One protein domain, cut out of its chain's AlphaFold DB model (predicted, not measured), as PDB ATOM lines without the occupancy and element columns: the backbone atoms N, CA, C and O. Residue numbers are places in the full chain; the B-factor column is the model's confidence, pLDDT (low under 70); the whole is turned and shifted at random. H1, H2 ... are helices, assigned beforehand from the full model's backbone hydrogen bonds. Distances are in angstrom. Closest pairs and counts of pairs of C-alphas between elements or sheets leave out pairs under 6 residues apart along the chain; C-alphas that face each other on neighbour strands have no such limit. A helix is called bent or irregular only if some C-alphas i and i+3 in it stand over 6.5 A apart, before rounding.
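What this domain is: This is residues 2 to 49 and 62 to 127 of the 135 residues of an uncharacterized protein of Sugiyamaella lignohabitans (UniProt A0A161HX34). One very long helix, H1, runs nearly the full length of this model, and a second long helix, H3, touches the first part of H1 and then spreads away from it, so that the two make a narrow V with its opening toward their last residues. The short helix H2 packs on another side of the first part of H1, and the small helix H4 lies past the end of H3, apart from the other helices. The outer ends of the V are bare: residues 27 to 49, residues 99 to 109 and most of H4 stick out free. The printed part has 114 residues with four named helices, in the order H1, H2, H3, H4, and no named strand; the class is all helix. It is extended, with a radius of gyration of the C-alphas of 21.7 A, and it is flat, spanning 65 by 41 by 15 A.

Where its parts are: H1 is residues 2 to 45, 44 residues, and its first and last C-alphas are 64.2 A apart. It begins with C-alpha 2 at (-59.716, -55.591, 0.971) and ends with C-alpha 45 at (-22.020, -15.657, -32.371). The printed part then breaks after Asp 49 and resumes at Asn 62. H2 is residues 68 to 76, 11.7 A from first to last C-alpha. H3 is residues 81 to 107, with a length of 38.9 A. H4 is residues 115 to 125, 15.2 A long, and C-alpha 125 is at (-17.479, -10.395, -2.538). No helix is bent or irregular.

How they stand to each other: H1 touches H2 and H3, and H4 touches no helix. H1 touches H2 with residues 6 to 14 alone. The closest C-alphas of H1 and H2 are those of Tyr 10 and Phe 74, 7.1 A apart. Their lines stand at a shallow tilt of 16 degrees, and the two helices run opposite ways. H1 touches H3 with residues 2 to 20 alone. The closest C-alphas of H1 and H3 are those of Leu 13 and Gly 91, 5.7 A apart. H1 and H3 run the same way, at a tilt of 36 degrees that is only just steep. H2 and H3 follow each other in the chain and are apart. H3 and H4 are apart too, and so are H1 and H4, and H2 and H4. In H1, H2, H3 and H4 every pair of O of residue i and N of residue i+4 is within hydrogen-bond range.

The domain as a whole: The two C-alphas farthest apart are those of Asp 78 and Gly 127, at 67.6 A. Four stretches stand free: residues 27 to 49, of which 27 to 45 belong to H1; residues 99 to 109, of which 99 to 107 belong to H3; residues 111 to 117, of which 115 to 117 belong to H4; and residues 119 to 127, of which 119 to 125 belong to H4. Without them the body has 64 residues and spans 53 by 26 by 14 A. Residues 50 to 61 are not printed, and C-alphas 49 and 62 are 33.5 A apart across this cut, which lies in the link from H1 to H2. Of the links that are printed whole, H2 to H3 is tight, with 4 residues, and H3 to H4 is short, with 7. The mean pLDDT of the printed part is 82.6. It is under 70 at residues 2 to 4, 49, 62 to 64, 77, 110 to 112 and 115 to 116.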
ATOM      1  N   SER A   2     -61.050 -55.891   1.559       63.41
ATOM      2  CA  SER A   2     -59.716 -55.591   0.971       63.41
ATOM      3  C   SER A   2     -59.705 -54.746  -0.331       63.41
ATOM      4  O   SER A   2     -58.780 -53.990  -0.606       63.41
ATOM      5  N   THR A   3     -60.758 -54.787  -1.152       63.56
ATOM      6  CA  THR A   3     -60.763 -54.070  -2.449       63.56
ATOM      7  C   THR A   3     -60.992 -52.559  -2.320       63.56
ATOM      8  O   THR A   3     -60.519 -51.773  -3.144       63.56
ATOM      9  N   ILE A   4     -61.708 -52.122  -1.279       68.69
ATOM     10  CA  ILE A   4     -61.969 -50.699  -1.007       68.69
ATOM     11  C   ILE A   4     -60.689 -50.022  -0.496       68.69
ATOM     12  O   ILE A   4     -60.373 -48.906  -0.916       68.69
ATOM     13  N   THR A   5     -59.915 -50.717   0.343       80.25
ATOM     14  CA  THR A   5     -58.627 -50.231   0.856       80.25
ATOM     15  C   THR A   5     -57.585 -50.128  -0.261       80.25
ATOM     16  O   THR A   5     -56.946 -49.082  -0.384       80.25
ATOM     17  N   ALA A   6     -57.502 -51.121  -1.154       81.69
ATOM     18  CA  ALA A   6     -56.624 -51.099  -2.330       81.69
ATOM     19  C   ALA A   6     -56.894 -49.899  -3.260       81.69
ATOM     20  O   ALA A   6     -55.978 -49.179  -3.659       81.69
ATOM     21  N   ARG A   7     -58.171 -49.619  -3.559       83.81
ATOM     22  CA  ARG A   7     -58.572 -48.469  -4.392       83.81
ATOM     23  C   ARG A   7     -58.222 -47.129  -3.749       83.81
ATOM     24  O   ARG A   7     -57.805 -46.199  -4.442       83.81
ATOM     25  N   GLY A   8     -58.403 -47.013  -2.434       87.62
ATOM     26  CA  GLY A   8     -58.008 -45.826  -1.676       87.62
ATOM     27  C   GLY A   8     -56.497 -45.598  -1.714       87.62
ATOM     28  O   GLY A   8     -56.051 -44.468  -1.925       87.62
ATOM     29  N   LEU A   9     -55.720 -46.672  -1.572       87.88
ATOM     30  CA  LEU A   9     -54.263 -46.650  -1.636       87.88
ATOM     31  C   LEU A   9     -53.751 -46.238  -3.020       87.88
ATOM     32  O   LEU A   9     -52.968 -45.295  -3.116       87.88
ATOM     33  N   TYR A  10     -54.280 -46.842  -4.087       89.31
ATOM     34  CA  TYR A  10     -53.978 -46.452  -5.468       89.31
ATOM     35  C   TYR A  10     -54.180 -44.948  -5.692       89.31
ATOM     36  O   TYR A  10     -53.295 -44.264  -6.199       89.31
ATOM     37  N   ARG A  11     -55.323 -44.397  -5.257       89.75
ATOM     38  CA  ARG A  11     -55.613 -42.961  -5.406       89.75
ATOM     39  C   ARG A  11     -54.614 -42.085  -4.653       89.75
ATOM     40  O   ARG A  11     -54.272 -41.013  -5.148       89.75
ATOM     41  N   LYS A  12     -54.173 -42.504  -3.465       90.75
ATOM     42  CA  LYS A  12     -53.155 -41.781  -2.687       90.75
ATOM     43  C   LYS A  12     -51.814 -41.780  -3.421       90.75
ATOM     44  O   LYS A  12     -51.267 -40.704  -3.645       90.75
ATOM     45  N   LEU A  13     -51.346 -42.949  -3.855       90.44
ATOM     46  CA  LEU A  13     -50.089 -43.097  -4.595       90.44
ATOM     47  C   LEU A  13     -50.098 -42.311  -5.906       90.44
ATOM     48  O   LEU A  13     -49.174 -41.551  -6.174       90.44
ATOM     49  N   TYR A  14     -51.179 -42.423  -6.678       90.94
ATOM     50  CA  TYR A  14     -51.353 -41.679  -7.920       90.94
ATOM     51  C   TYR A  14     -51.238 -40.167  -7.704       90.94
ATOM     52  O   TYR A  14     -50.552 -39.486  -8.457       90.94
ATOM     53  N   ARG A  15     -51.887 -39.630  -6.661       90.06
ATOM     54  CA  ARG A  15     -51.835 -38.193  -6.355       90.06
ATOM     55  C   ARG A  15     -50.428 -37.732  -5.992       90.06
ATOM     56  O   ARG A  15     -50.026 -36.665  -6.443       90.06
ATOM     57  N   GLU A  16     -49.700 -38.501  -5.186       89.94
ATOM     58  CA  GLU A  16     -48.328 -38.141  -4.811       89.94
ATOM     59  C   GLU A  16     -47.376 -38.218  -6.009       89.94
ATOM     60  O   GLU A  16     -46.638 -37.266  -6.264       89.94
ATOM     61  N   LEU A  17     -47.459 -39.277  -6.815       88.94
ATOM     62  CA  LEU A  17     -46.638 -39.412  -8.021       88.94
ATOM     63  C   LEU A  17     -46.960 -38.345  -9.068       88.94
ATOM     64  O   LEU A  17     -46.045 -37.777  -9.656       88.94
ATOM     65  N   ALA A  18     -48.236 -38.002  -9.255       87.94
ATOM     66  CA  ALA A  18     -48.629 -36.932 -10.166       87.94
ATOM     67  C   ALA A  18     -48.051 -35.573  -9.742       87.94
ATOM     68  O   ALA A  18     -47.589 -34.810 -10.590       87.94
ATOM     69  N   ARG A  19     -48.032 -35.277  -8.435       87.12
ATOM     70  CA  ARG A  19     -47.413 -34.051  -7.904       87.12
ATOM     71  C   ARG A  19     -45.913 -34.023  -8.168       87.12
ATOM     72  O   ARG A  19     -45.404 -33.016  -8.652       87.12
ATOM     73  N   GLN A  20     -45.215 -35.119  -7.884       87.19
ATOM     74  CA  GLN A  20     -43.777 -35.211  -8.139       87.19
ATOM     75  C   GLN A  20     -43.456 -35.088  -9.632       87.19
ATOM     76  O   GLN A  20     -42.574 -34.315 -10.002       87.19
ATOM     77  N   HIS A  21     -44.211 -35.778 -10.491       86.50
ATOM     78  CA  HIS A  21     -44.050 -35.703 -11.940       86.50
ATOM     79  C   HIS A  21     -44.239 -34.281 -12.467       86.50
ATOM     80  O   HIS A  21     -43.455 -33.843 -13.299       86.50
ATOM     81  N   LEU A  22     -45.227 -33.535 -11.958       85.75
ATOM     82  CA  LEU A  22     -45.419 -32.133 -12.337       85.75
ATOM     83  C   LEU A  22     -44.173 -31.299 -12.016       85.75
ATOM     84  O   LEU A  22     -43.636 -30.646 -12.903       85.75
ATOM     85  N   THR A  23     -43.666 -31.390 -10.783       85.88
ATOM     86  CA  THR A  23     -42.466 -30.636 -10.378       85.88
ATOM     87  C   THR A  23     -41.209 -31.035 -11.155       85.88
ATOM     88  O   THR A  23     -40.358 -30.196 -11.438       85.88
ATOM     89  N   ALA A  24     -41.074 -32.315 -11.510       85.75
ATOM     90  CA  ALA A  24     -39.958 -32.802 -12.313       85.75
ATOM     91  C   ALA A  24     -40.065 -32.327 -13.769       85.75
ATOM     92  O   ALA A  24     -39.073 -31.882 -14.342       85.75
ATOM     93  N   ALA A  25     -41.270 -32.362 -14.341       85.75
ATOM     94  CA  ALA A  25     -41.536 -31.869 -15.685       85.75
ATOM     95  C   ALA A  25     -41.271 -30.362 -15.787       85.75
ATOM     96  O   ALA A  25     -40.617 -29.925 -16.728       85.75
ATOM     97  N   GLU A  26     -41.699 -29.570 -14.801       85.44
ATOM     98  CA  GLU A  26     -41.388 -28.137 -14.726       85.44
ATOM     99  C   GLU A  26     -39.873 -27.893 -14.728       85.44
ATOM    100  O   GLU A  26     -39.373 -27.130 -15.558       85.44
ATOM    101  N   ALA A  27     -39.124 -28.608 -13.882       84.88
ATOM    102  CA  ALA A  27     -37.665 -28.515 -13.851       84.88
ATOM    103  C   ALA A  27     -37.031 -28.886 -15.203       84.88
ATOM    104  O   ALA A  27     -36.138 -28.186 -15.673       84.88
ATOM    105  N   GLN A  28     -37.514 -29.943 -15.861       84.38
ATOM    106  CA  GLN A  28     -37.017 -30.354 -17.173       84.38
ATOM    107  C   GLN A  28     -37.311 -29.303 -18.251       84.38
ATOM    108  O   GLN A  28     -36.410 -28.928 -18.995       84.38
ATOM    109  N   THR A  29     -38.530 -28.758 -18.289       85.81
ATOM    110  CA  THR A  29     -38.889 -27.703 -19.252       85.81
ATOM    111  C   THR A  29     -38.045 -26.443 -19.075       85.81
ATOM    112  O   THR A  29     -37.647 -25.839 -20.068       85.81
ATOM    113  N   ALA A  30     -37.715 -26.074 -17.832       85.12
ATOM    114  CA  ALA A  30     -36.830 -24.948 -17.550       85.12
ATOM    115  C   ALA A  30     -35.400 -25.207 -18.055       85.12
ATOM    116  O   ALA A  30     -34.793 -24.330 -18.665       85.12
ATOM    117  N   GLN A  31     -34.875 -26.421 -17.861       84.62
ATOM    118  CA  GLN A  31     -33.557 -26.811 -18.376       84.62
ATOM    119  C   GLN A  31     -33.521 -26.835 -19.909       84.62
ATOM    120  O   GLN A  31     -32.561 -26.366 -20.519       84.62
ATOM    121  N   ASP A  32     -34.571 -27.340 -20.552       85.81
ATOM    122  CA  ASP A  32     -34.656 -27.365 -22.011       85.81
ATOM    123  C   ASP A  32     -34.802 -25.954 -22.600       85.81
ATOM    124  O   ASP A  32     -34.232 -25.674 -23.657       85.81
ATOM    125  N   ALA A  33     -35.500 -25.045 -21.910       85.31
ATOM    126  CA  ALA A  33     -35.550 -23.630 -22.275       85.31
ATOM    127  C   ALA A  33     -34.157 -22.987 -22.212       85.31
ATOM    128  O   ALA A  33     -33.714 -22.426 -23.214       85.31
ATOM    129  N   LYS A  34     -33.422 -23.175 -21.105       86.56
ATOM    130  CA  LYS A  34     -32.029 -22.710 -20.967       86.56
ATOM    131  C   LYS A  34     -31.133 -23.225 -22.099       86.56
ATOM    132  O   LYS A  34     -30.416 -22.451 -22.727       86.56
ATOM    133  N   LYS A  35     -31.200 -24.524 -22.417       86.94
ATOM    134  CA  LYS A  35     -30.422 -25.122 -23.520       86.94
ATOM    135  C   LYS A  35     -30.752 -24.490 -24.868       86.94
ATOM    136  O   LYS A  35     -29.853 -24.229 -25.660       86.94
ATOM    137  N   LYS A  36     -32.035 -24.247 -25.148       85.69
ATOM    138  CA  LYS A  36     -32.466 -23.594 -26.392       85.69
ATOM    139  C   LYS A  36     -31.958 -22.161 -26.480       85.69
ATOM    140  O   LYS A  36     -31.476 -21.766 -27.535       85.69
ATOM    141  N   GLU A  37     -32.034 -21.407 -25.390       87.94
ATOM    142  CA  GLU A  37     -31.491 -20.050 -25.321       87.94
ATOM    143  C   GLU A  37     -29.979 -20.036 -25.580       87.94
ATOM    144  O   GLU A  37     -29.523 -19.279 -26.438       87.94
ATOM    145  N   ALA A  38     -29.226 -20.938 -24.945       85.50
ATOM    146  CA  ALA A  38     -27.788 -21.089 -25.171       85.50
ATOM    147  C   ALA A  38     -27.457 -21.437 -26.636       85.50
ATOM    148  O   ALA A  38     -26.547 -20.860 -27.229       85.50
ATOM    149  N   LEU A  39     -28.233 -22.325 -27.270       87.94
ATOM    150  CA  LEU A  39     -28.067 -22.648 -28.693       87.94
ATOM    151  C   LEU A  39     -28.326 -21.440 -29.604       87.94
ATOM    152  O   LEU A  39     -27.623 -21.258 -30.599       87.94
ATOM    153  N   LEU A  40     -29.321 -20.609 -29.280       88.31
ATOM    154  CA  LEU A  40     -29.598 -19.386 -30.035       88.31
ATOM    155  C   LEU A  40     -28.475 -18.362 -29.876       88.31
ATOM    156  O   LEU A  40     -28.109 -17.717 -30.855       88.31
ATOM    157  N   GLN A  41     -27.923 -18.218 -28.669       86.50
ATOM    158  CA  GLN A  41     -26.761 -17.363 -28.420       86.50
ATOM    159  C   GLN A  41     -25.561 -17.839 -29.242       86.50
ATOM    160  O   GLN A  41     -25.022 -17.072 -30.034       86.50
ATOM    161  N   TYR A  42     -25.228 -19.128 -29.166       86.00
ATOM    162  CA  TYR A  42     -24.145 -19.727 -29.947       86.00
ATOM    163  C   TYR A  42     -24.321 -19.529 -31.460       86.00
ATOM    164  O   TYR A  42     -23.385 -19.127 -32.149       86.00
ATOM    165  N   ARG A  43     -25.537 -19.733 -31.988       88.44
ATOM    166  CA  ARG A  43     -25.842 -19.486 -33.408       88.44
ATOM    167  C   ARG A  43     -25.595 -18.026 -33.805       88.44
ATOM    168  O   ARG A  43     -25.031 -17.791 -34.871       88.44
ATOM    169  N   LYS A  44     -26.005 -17.063 -32.967       85.94
ATOM    170  CA  LYS A  44     -25.778 -15.626 -33.210       85.94
ATOM    171  C   LYS A  44     -24.286 -15.298 -33.284       85.94
ATOM    172  O   LYS A  44     -23.883 -14.581 -34.194       85.94
ATOM    173  N   LEU A  45     -23.475 -15.859 -32.383       85.94
ATOM    174  CA  LEU A  45     -22.020 -15.657 -32.371       85.94
ATOM    175  C   LEU A  45     -21.332 -16.191 -33.628       85.94
ATOM    176  O   LEU A  45     -20.353 -15.617 -34.093       85.94
ATOM    177  N   GLN A  46     -21.867 -17.258 -34.220       86.88
ATOM    178  CA  GLN A  46     -21.332 -17.827 -35.457       86.88
ATOM    179  C   GLN A  46     -21.718 -17.057 -36.727       86.88
ATOM    180  O   GLN A  46     -21.327 -17.468 -37.817       86.88
ATOM    181  N   GLY A  47     -22.488 -15.967 -36.624       81.06
ATOM    182  CA  GLY A  47     -22.896 -15.174 -37.790       81.06
ATOM    183  C   GLY A  47     -23.826 -15.919 -38.755       81.06
ATOM    184  O   GLY A  47     -23.968 -15.517 -39.907       81.06
ATOM    185  N   LEU A  48     -24.459 -17.008 -38.302       75.44
ATOM    186  CA  LEU A  48     -25.487 -17.716 -39.060       75.44
ATOM    187  C   LEU A  48     -26.766 -16.867 -39.031       75.44
ATOM    188  O   LEU A  48     -27.399 -16.738 -37.978       75.44
ATOM    189  N   ASP A  49     -27.123 -16.277 -40.176       63.28
ATOM    190  CA  ASP A  49     -28.340 -15.477 -40.325       63.28
ATOM    191  C   ASP A  49     -29.556 -16.268 -39.820       63.28
ATOM    192  O   ASP A  49     -29.779 -17.434 -40.167       63.28
ATOM    193  N   ASN A  62     -48.349 -33.051 -22.422       58.47
ATOM    194  CA  ASN A  62     -48.903 -33.864 -21.342       58.47
ATOM    195  C   ASN A  62     -48.304 -33.670 -19.933       58.47
ATOM    196  O   ASN A  62     -47.454 -34.416 -19.457       58.47
ATOM    197  N   ARG A  63     -48.941 -32.775 -19.164       61.50
ATOM    198  CA  ARG A  63     -48.838 -32.706 -17.689       61.50
ATOM    199  C   ARG A  63     -49.506 -33.886 -16.965       61.50
ATOM    200  O   ARG A  63     -49.511 -33.936 -15.737       61.50
ATOM    201  N   ILE A  64     -50.127 -34.803 -17.706       69.44
ATOM    202  CA  ILE A  64     -50.841 -35.946 -17.143       69.44
ATOM    203  C   ILE A  64     -49.825 -37.041 -16.837       69.44
ATOM    204  O   ILE A  64     -49.193 -37.592 -17.736       69.44
ATOM    205  N   TYR A  65     -49.698 -37.374 -15.556       76.38
ATOM    206  CA  TYR A  65     -48.924 -38.530 -15.135       76.38
ATOM    207  C   TYR A  65     -49.572 -39.811 -15.676       76.38
ATOM    208  O   TYR A  65     -50.684 -40.176 -15.283       76.38
ATOM    209  N   LYS A  66     -48.882 -40.491 -16.595       80.69
ATOM    210  CA  LYS A  66     -49.338 -41.765 -17.160       80.69
ATOM    211  C   LYS A  66     -49.157 -42.866 -16.120       80.69
ATOM    212  O   LYS A  66     -48.058 -43.366 -15.911       80.69
ATOM    213  N   ALA A  67     -50.250 -43.237 -15.463       80.75
ATOM    214  CA  ALA A  67     -50.259 -44.252 -14.413       80.75
ATOM    215  C   ALA A  67     -50.706 -45.633 -14.906       80.75
ATOM    216  O   ALA A  67     -51.191 -46.428 -14.104       80.75
ATOM    217  N   ASP A  68     -50.574 -45.919 -16.202       83.56
ATOM    218  CA  ASP A  68     -51.024 -47.185 -16.790       83.56
ATOM    219  C   ASP A  68     -50.337 -48.380 -16.123       83.56
ATOM    220  O   ASP A  68     -50.988 -49.359 -15.769       83.56
ATOM    221  N   THR A  69     -49.044 -48.254 -15.823       84.00
ATOM    222  CA  THR A  69     -48.264 -49.270 -15.105       84.00
ATOM    223  C   THR A  69     -48.794 -49.509 -13.692       84.00
ATOM    224  O   THR A  69     -49.107 -50.640 -13.336       84.00
ATOM    225  N   LEU A  70     -48.976 -48.450 -12.898       83.81
ATOM    226  CA  LEU A  70     -49.526 -48.549 -11.542       83.81
ATOM    227  C   LEU A  70     -50.945 -49.107 -11.549       83.81
ATOM    228  O   LEU A  70     -51.300 -49.935 -10.717       83.81
ATOM    229  N   ARG A  71     -51.769 -48.649 -12.491       85.25
ATOM    230  CA  ARG A  71     -53.137 -49.123 -12.648       85.25
ATOM    231  C   ARG A  71     -53.149 -50.616 -12.950       85.25
ATOM    232  O   ARG A  71     -53.948 -51.330 -12.356       85.25
ATOM    233  N   ASN A  72     -52.254 -51.086 -13.815       85.06
ATOM    234  CA  ASN A  72     -52.120 -52.504 -14.121       85.06
ATOM    235  C   ASN A  72     -51.697 -53.300 -12.884       85.06
ATOM    236  O   ASN A  72     -52.359 -54.280 -12.581       85.06
ATOM    237  N   VAL A  73     -50.712 -52.834 -12.108       82.25
ATOM    238  CA  VAL A  73     -50.259 -53.505 -10.870       82.25
ATOM    239  C   VAL A  73     -51.393 -53.688  -9.849       82.25
ATOM    240  O   VAL A  73     -51.549 -54.766  -9.275       82.25
ATOM    241  N   PHE A  74     -52.217 -52.655  -9.643       81.44
ATOM    242  CA  PHE A  74     -53.348 -52.710  -8.706       81.44
ATOM    243  C   PHE A  74     -54.571 -53.474  -9.243       81.44
ATOM    244  O   PHE A  74     -55.443 -53.832  -8.454       81.44
ATOM    245  N   ASN A  75     -54.656 -53.705 -10.557       82.00
ATOM    246  CA  ASN A  75     -55.741 -54.466 -11.185       82.00
ATOM    247  C   ASN A  75     -55.369 -55.931 -11.456       82.00
ATOM    248  O   ASN A  75     -56.265 -56.759 -11.572       82.00
ATOM    249  N   SER A  76     -54.079 -56.246 -11.609       75.31
ATOM    250  CA  SER A  76     -53.590 -57.580 -11.970       75.31
ATOM    251  C   SER A  76     -53.435 -58.516 -10.776       75.31
ATOM    252  O   SER A  76     -53.243 -59.710 -10.973       75.31
ATOM    253  N   SER A  77     -53.453 -57.982  -9.554       66.62
ATOM    254  CA  SER A  77     -53.249 -58.748  -8.329       66.62
ATOM    255  C   SER A  77     -54.468 -58.667  -7.420       66.62
ATOM    256  O   SER A  77     -55.034 -57.589  -7.215       66.62
ATOM    257  N   ASP A  78     -54.850 -59.803  -6.836       74.44
ATOM    258  CA  ASP A  78     -55.716 -59.780  -5.666       74.44
ATOM    259  C   ASP A  78     -54.946 -59.104  -4.521       74.44
ATOM    260  O   ASP A  78     -53.798 -59.473  -4.242       74.44
ATOM    261  N   PRO A  79     -55.518 -58.075  -3.870       71.44
ATOM    262  CA  PRO A  79     -54.813 -57.320  -2.849       71.44
ATOM    263  C   PRO A  79     -54.611 -58.170  -1.590       71.44
ATOM    264  O   PRO A  79     -55.471 -58.218  -0.703       71.44
ATOM    265  N   THR A  80     -53.450 -58.823  -1.512       83.25
ATOM    266  CA  THR A  80     -52.914 -59.432  -0.291       83.25
ATOM    267  C   THR A  80     -52.561 -58.341   0.718       83.25
ATOM    268  O   THR A  80     -52.127 -57.249   0.349       83.25
ATOM    269  N   GLU A  81     -52.691 -58.641   2.007       82.94
ATOM    270  CA  GLU A  81     -52.369 -57.711   3.093       82.94
ATOM    271  C   GLU A  81     -50.926 -57.177   3.022       82.94
ATOM    272  O   GLU A  81     -50.713 -55.973   3.147       82.94
ATOM    273  N   ALA A  82     -49.955 -58.038   2.695       83.88
ATOM    274  CA  ALA A  82     -48.559 -57.641   2.494       83.88
ATOM    275  C   ALA A  82     -48.388 -56.600   1.370       83.88
ATOM    276  O   ALA A  82     -47.667 -55.619   1.538       83.88
ATOM    277  N   ASN A  83     -49.100 -56.760   0.248       83.06
ATOM    278  CA  ASN A  83     -49.039 -55.819  -0.876       83.06
ATOM    279  C   ASN A  83     -49.655 -54.463  -0.509       83.06
ATOM    280  O   ASN A  83     -49.168 -53.416  -0.936       83.06
ATOM    281  N   LEU A  84     -50.725 -54.473   0.292       84.94
ATOM    282  CA  LEU A  84     -51.327 -53.244   0.803       84.94
ATOM    283  C   LEU A  84     -50.369 -52.508   1.736       84.94
ATOM    284  O   LEU A  84     -50.206 -51.298   1.595       84.94
ATOM    285  N   LEU A  85     -49.729 -53.230   2.656       87.50
ATOM    286  CA  LEU A  85     -48.768 -52.670   3.602       87.50
ATOM    287  C   LEU A  85     -47.569 -52.054   2.874       87.50
ATOM    288  O   LEU A  85     -47.281 -50.874   3.066       87.50
ATOM    289  N   PHE A  86     -46.977 -52.790   1.935       87.12
ATOM    290  CA  PHE A  86     -45.902 -52.287   1.081       87.12
ATOM    291  C   PHE A  86     -46.310 -51.033   0.293       87.12
ATOM    292  O   PHE A  86     -45.568 -50.055   0.205       87.12
ATOM    293  N   GLY A  87     -47.533 -50.995  -0.244       88.50
ATOM    294  CA  GLY A  87     -48.023 -49.797  -0.920       88.50
ATOM    295  C   GLY A  87     -48.176 -48.591   0.020       88.50
ATOM    296  O   GLY A  87     -47.970 -47.456  -0.417       88.50
ATOM    297  N   TYR A  88     -48.498 -48.794   1.303       90.25
ATOM    298  CA  TYR A  88     -48.483 -47.714   2.298       90.25
ATOM    299  C   TYR A  88     -47.066 -47.210   2.576       90.25
ATOM    300  O   TYR A  88     -46.868 -45.995   2.624       90.25
ATOM    301  N   GLU A  89     -46.092 -48.113   2.698       91.81
ATOM    302  CA  GLU A  89     -44.676 -47.767   2.881       91.81
ATOM    303  C   GLU A  89     -44.151 -46.933   1.711       91.81
ATOM    304  O   GLU A  89     -43.547 -45.881   1.924       91.81
ATOM    305  N   ILE A  90     -44.470 -47.325   0.471       91.69
ATOM    306  CA  ILE A  90     -44.152 -46.526  -0.722       91.69
ATOM    307  C   ILE A  90     -44.787 -45.138  -0.620       91.69
ATOM    308  O   ILE A  90     -44.139 -44.129  -0.896       91.69
ATOM    309  N   GLY A  91     -46.059 -45.064  -0.226       91.31
ATOM    310  CA  GLY A  91     -46.753 -43.789  -0.079       91.31
ATOM    311  C   GLY A  91     -46.076 -42.860   0.928       91.31
ATOM    312  O   GLY A  91     -46.033 -41.650   0.707       91.31
ATOM    313  N   GLU A  92     -45.526 -43.411   2.006       92.62
ATOM    314  CA  GLU A  92     -44.794 -42.640   3.008       92.62
ATOM    315  C   GLU A  92     -43.401 -42.231   2.522       92.62
ATOM    316  O   GLU A  92     -43.016 -41.070   2.673       92.62
ATOM    317  N   TYR A  93     -42.695 -43.127   1.831       93.88
ATOM    318  CA  TYR A  93     -41.426 -42.821   1.174       93.88
ATOM    319  C   TYR A  93     -41.551 -41.667   0.165       93.88
ATOM    320  O   TYR A  93     -40.740 -40.744   0.152       93.88
ATOM    321  N   LEU A  94     -42.602 -41.645  -0.658       91.56
ATOM    322  CA  LEU A  94     -42.795 -40.564  -1.633       91.56
ATOM    323  C   LEU A  94     -43.011 -39.200  -0.959       91.56
ATOM    324  O   LEU A  94     -42.503 -38.175  -1.428       91.56
ATOM    325  N   LYS A  95     -43.734 -39.168   0.166       91.62
ATOM    326  CA  LYS A  95     -43.901 -37.937   0.949       91.62
ATOM    327  C   LYS A  95     -42.588 -37.495   1.584       91.62
ATOM    328  O   LYS A  95     -42.292 -36.296   1.556       91.62
ATOM    329  N   SER A  96     -41.824 -38.428   2.155       93.31
ATOM    330  CA  SER A  96     -40.544 -38.120   2.792       93.31
ATOM    331  C   SER A  96     -39.530 -37.614   1.769       93.31
ATOM    332  O   SER A  96     -38.865 -36.620   2.038       93.31
ATOM    333  N   GLN A  97     -39.509 -38.170   0.554       91.38
ATOM    334  CA  GLN A  97     -38.667 -37.693  -0.546       91.38
ATOM    335  C   GLN A  97     -38.963 -36.232  -0.914       91.38
ATOM    336  O   GLN A  97     -38.051 -35.436  -1.142       91.38
ATOM    337  N   ARG A  98     -40.244 -35.843  -0.932       89.56
ATOM    338  CA  ARG A  98     -40.639 -34.446  -1.160       89.56
ATOM    339  C   ARG A  98     -40.174 -33.541  -0.019       89.56
ATOM    340  O   ARG A  98     -39.622 -32.478  -0.280       89.56
ATOM    341  N   ALA A  99     -40.399 -33.953   1.230       91.06
ATOM    342  CA  ALA A  99     -39.965 -33.186   2.396       91.06
ATOM    343  C   ALA A  99     -38.438 -33.023   2.421       91.06
ATOM    344  O   ALA A  99     -37.943 -31.922   2.646       91.06
ATOM    345  N   TYR A 100     -37.703 -34.093   2.113       91.31
ATOM    346  CA  TYR A 100     -36.254 -34.086   1.966       91.31
ATOM    347  C   TYR A 100     -35.802 -33.075   0.910       91.31
ATOM    348  O   TYR A 100     -34.945 -32.245   1.202       91.31
ATOM    349  N   LYS A 101     -36.429 -33.067  -0.274       87.50
ATOM    350  CA  LYS A 101     -36.129 -32.081  -1.322       87.50
ATOM    351  C   LYS A 101     -36.335 -30.641  -0.834       87.50
ATOM    352  O   LYS A 101     -35.444 -29.815  -0.998       87.50
ATOM    353  N   SER A 102     -37.459 -30.350  -0.176       87.69
ATOM    354  CA  SER A 102     -37.727 -29.011   0.371       87.69
ATOM    355  C   SER A 102     -36.729 -28.594   1.457       87.69
ATOM    356  O   SER A 102     -36.343 -27.429   1.537       87.69
ATOM    357  N   LEU A 103     -36.296 -29.532   2.304       91.94
ATOM    358  CA  LEU A 103     -35.259 -29.269   3.303       91.94
ATOM    359  C   LEU A 103     -33.912 -28.990   2.633       91.94
ATOM    360  O   LEU A 103     -33.232 -28.042   3.019       91.94
ATOM    361  N   LEU A 104     -33.550 -29.767   1.613       87.88
ATOM    362  CA  LEU A 104     -32.308 -29.579   0.872       87.88
ATOM    363  C   LEU A 104     -32.239 -28.182   0.240       87.88
ATOM    364  O   LEU A 104     -31.235 -27.498   0.401       87.88
ATOM    365  N   GLU A 105     -33.323 -27.725  -0.389       84.81
ATOM    366  CA  GLU A 105     -33.417 -26.378  -0.972       84.81
ATOM    367  C   GLU A 105     -33.283 -25.269   0.090       84.81
ATOM    368  O   GLU A 105     -32.635 -24.252  -0.153       84.81
ATOM    369  N   ARG A 106     -33.846 -25.464   1.292       88.19
ATOM    370  CA  ARG A 106     -33.796 -24.469   2.375       88.19
ATOM    371  C   ARG A 106     -32.424 -24.362   3.031       88.19
ATOM    372  O   ARG A 106     -31.983 -23.262   3.356       88.19
ATOM    373  N   TYR A 107     -31.793 -25.500   3.301       89.06
ATOM    374  CA  TYR A 107     -30.518 -25.546   4.016       89.06
ATOM    375  C   TYR A 107     -29.315 -25.457   3.078       89.06
ATOM    376  O   TYR A 107     -28.234 -25.082   3.523       89.06
ATOM    377  N   ASN A 108     -29.498 -25.748   1.788       83.25
ATOM    378  CA  ASN A 108     -28.459 -25.623   0.777       83.25
ATOM    379  C   ASN A 108     -28.962 -24.902  -0.490       83.25
ATOM    380  O   ASN A 108     -28.974 -25.482  -1.578       83.25
ATOM    381  N   PRO A 109     -29.341 -23.617  -0.375       74.44
ATOM    382  CA  PRO A 109     -29.826 -22.840  -1.517       74.44
ATOM    383  C   PRO A 109     -28.754 -22.651  -2.605       74.44
ATOM    384  O   PRO A 109     -29.087 -22.383  -3.754       74.44
ATOM    385  N   GLY A 110     -27.471 -22.813  -2.260       69.88
ATOM    386  CA  GLY A 110     -26.347 -22.728  -3.194       69.88
ATOM    387  C   GLY A 110     -26.017 -24.029  -3.933       69.88
ATOM    388  O   GLY A 110     -25.173 -23.996  -4.820       69.88
ATOM    389  N   ALA A 111     -26.659 -25.160  -3.606       67.06
ATOM    390  CA  ALA A 111     -26.386 -26.447  -4.264       67.06
ATOM    391  C   ALA A 111     -26.724 -26.453  -5.760       67.06
ATOM    392  O   ALA A 111     -26.096 -27.178  -6.523       67.06
ATOM    393  N   ASN A 112     -27.722 -25.661  -6.159       66.00
ATOM    394  CA  ASN A 112     -28.195 -25.574  -7.541       66.00
ATOM    395  C   ASN A 112     -27.636 -24.347  -8.281       66.00
ATOM    396  O   ASN A 112     -28.071 -24.076  -9.399       66.00
ATOM    397  N   MET A 113     -26.742 -23.573  -7.653       71.19
ATOM    398  CA  MET A 113     -26.113 -22.417  -8.288       71.19
ATOM    399  C   MET A 113     -25.054 -22.911  -9.274       71.19
ATOM    400  O   MET A 113     -24.204 -23.721  -8.900       71.19
ATOM    401  N   GLU A 114     -25.113 -22.432 -10.516       72.94
ATOM    402  CA  GLU A 114     -24.118 -22.769 -11.537       72.94
ATOM    403  C   GLU A 114     -22.732 -22.290 -11.072       72.94
ATOM    404  O   GLU A 114     -22.601 -21.236 -10.438       72.94
ATOM    405  N   ASP A 115     -21.688 -23.076 -11.339       69.75
ATOM    406  CA  ASP A 115     -20.345 -22.800 -10.815       69.75
ATOM    407  C   ASP A 115     -19.822 -21.421 -11.260       69.75
ATOM    408  O   ASP A 115     -19.164 -20.726 -10.486       69.75
ATOM    409  N   GLU A 116     -20.201 -20.965 -12.454       69.69
ATOM    410  CA  GLU A 116     -19.902 -19.622 -12.965       69.69
ATOM    411  C   GLU A 116     -20.555 -18.509 -12.129       69.69
ATOM    412  O   GLU A 116     -19.913 -17.512 -11.791       69.69
ATOM    413  N   GLU A 117     -21.811 -18.688 -11.715       74.75
ATOM    414  CA  GLU A 117     -22.520 -17.735 -10.858       74.75
ATOM    415  C   GLU A 117     -21.901 -17.697  -9.453       74.75
ATOM    416  O   GLU A 117     -21.706 -16.620  -8.876       74.75
ATOM    417  N   ARG A 118     -21.482 -18.860  -8.933       76.50
ATOM    418  CA  ARG A 118     -20.733 -18.955  -7.670       76.50
ATOM    419  C   ARG A 118     -19.401 -18.214  -7.746       76.50
ATOM    420  O   ARG A 118     -19.069 -17.472  -6.813       76.50
ATOM    421  N   ILE A 119     -18.650 -18.388  -8.836       74.00
ATOM    422  CA  ILE A 119     -17.377 -17.696  -9.078       74.00
ATOM    423  C   ILE A 119     -17.617 -16.185  -9.170       74.00
ATOM    424  O   ILE A 119     -16.938 -15.422  -8.484       74.00
ATOM    425  N   ARG A 120     -18.635 -15.738  -9.916       76.69
ATOM    426  CA  ARG A 120     -18.988 -14.317 -10.065       76.69
ATOM    427  C   ARG A 120     -19.368 -13.658  -8.736       76.69
ATOM    428  O   ARG A 120     -18.891 -12.562  -8.434       76.69
ATOM    429  N   LEU A 121     -20.209 -14.302  -7.925       76.12
ATOM    430  CA  LEU A 121     -20.597 -13.788  -6.605       76.12
ATOM    431  C   LEU A 121     -19.413 -13.761  -5.632       76.12
ATOM    432  O   LEU A 121     -19.278 -12.811  -4.858       76.12
ATOM    433  N   SER A 122     -18.534 -14.763  -5.699       77.06
ATOM    434  CA  SER A 122     -17.309 -14.803  -4.894       77.06
ATOM    435  C   SER A 122     -16.335 -13.695  -5.301       77.06
ATOM    436  O   SER A 122     -15.829 -12.994  -4.428       77.06
ATOM    437  N   ALA A 123     -16.146 -13.468  -6.606       76.94
ATOM    438  CA  ALA A 123     -15.331 -12.383  -7.147       76.94
ATOM    439  C   ALA A 123     -15.856 -11.011  -6.685       76.94
ATOM    440  O   ALA A 123     -15.111 -10.223  -6.101       76.94
ATOM    441  N   ARG A 124     -17.172 -10.768  -6.802       74.06
ATOM    442  CA  ARG A 124     -17.817  -9.547  -6.284       74.06
ATOM    443  C   ARG A 124     -17.602  -9.358  -4.783       74.06
ATOM    444  O   ARG A 124     -17.352  -8.240  -4.340       74.06
ATOM    445  N   ARG A 125     -17.671 -10.438  -3.996       76.12
ATOM    446  CA  ARG A 125     -17.479 -10.395  -2.538       76.12
ATOM    447  C   ARG A 125     -16.061  -9.981  -2.133       76.12
ATOM    448  O   ARG A 125     -15.908  -9.365  -1.084       76.12
ATOM    449  N   VAL A 126     -15.050 -10.285  -2.949       79.38
ATOM    450  CA  VAL A 126     -13.650  -9.875  -2.715       79.38
ATOM    451  C   VAL A 126     -13.276  -8.559  -3.409       79.38
ATOM    452  O   VAL A 126     -12.107  -8.190  -3.429       79.38
ATOM    453  N   GLY A 127     -14.253  -7.834  -3.969       74.38
ATOM    454  CA  GLY A 127     -14.014  -6.571  -4.676       74.38
ATOM    455  C   GLY A 127     -13.407  -6.737  -6.072       74.38
ATOM    456  O   GLY A 127     -12.995  -5.754  -6.682       74.38
TER     457      GLY A 127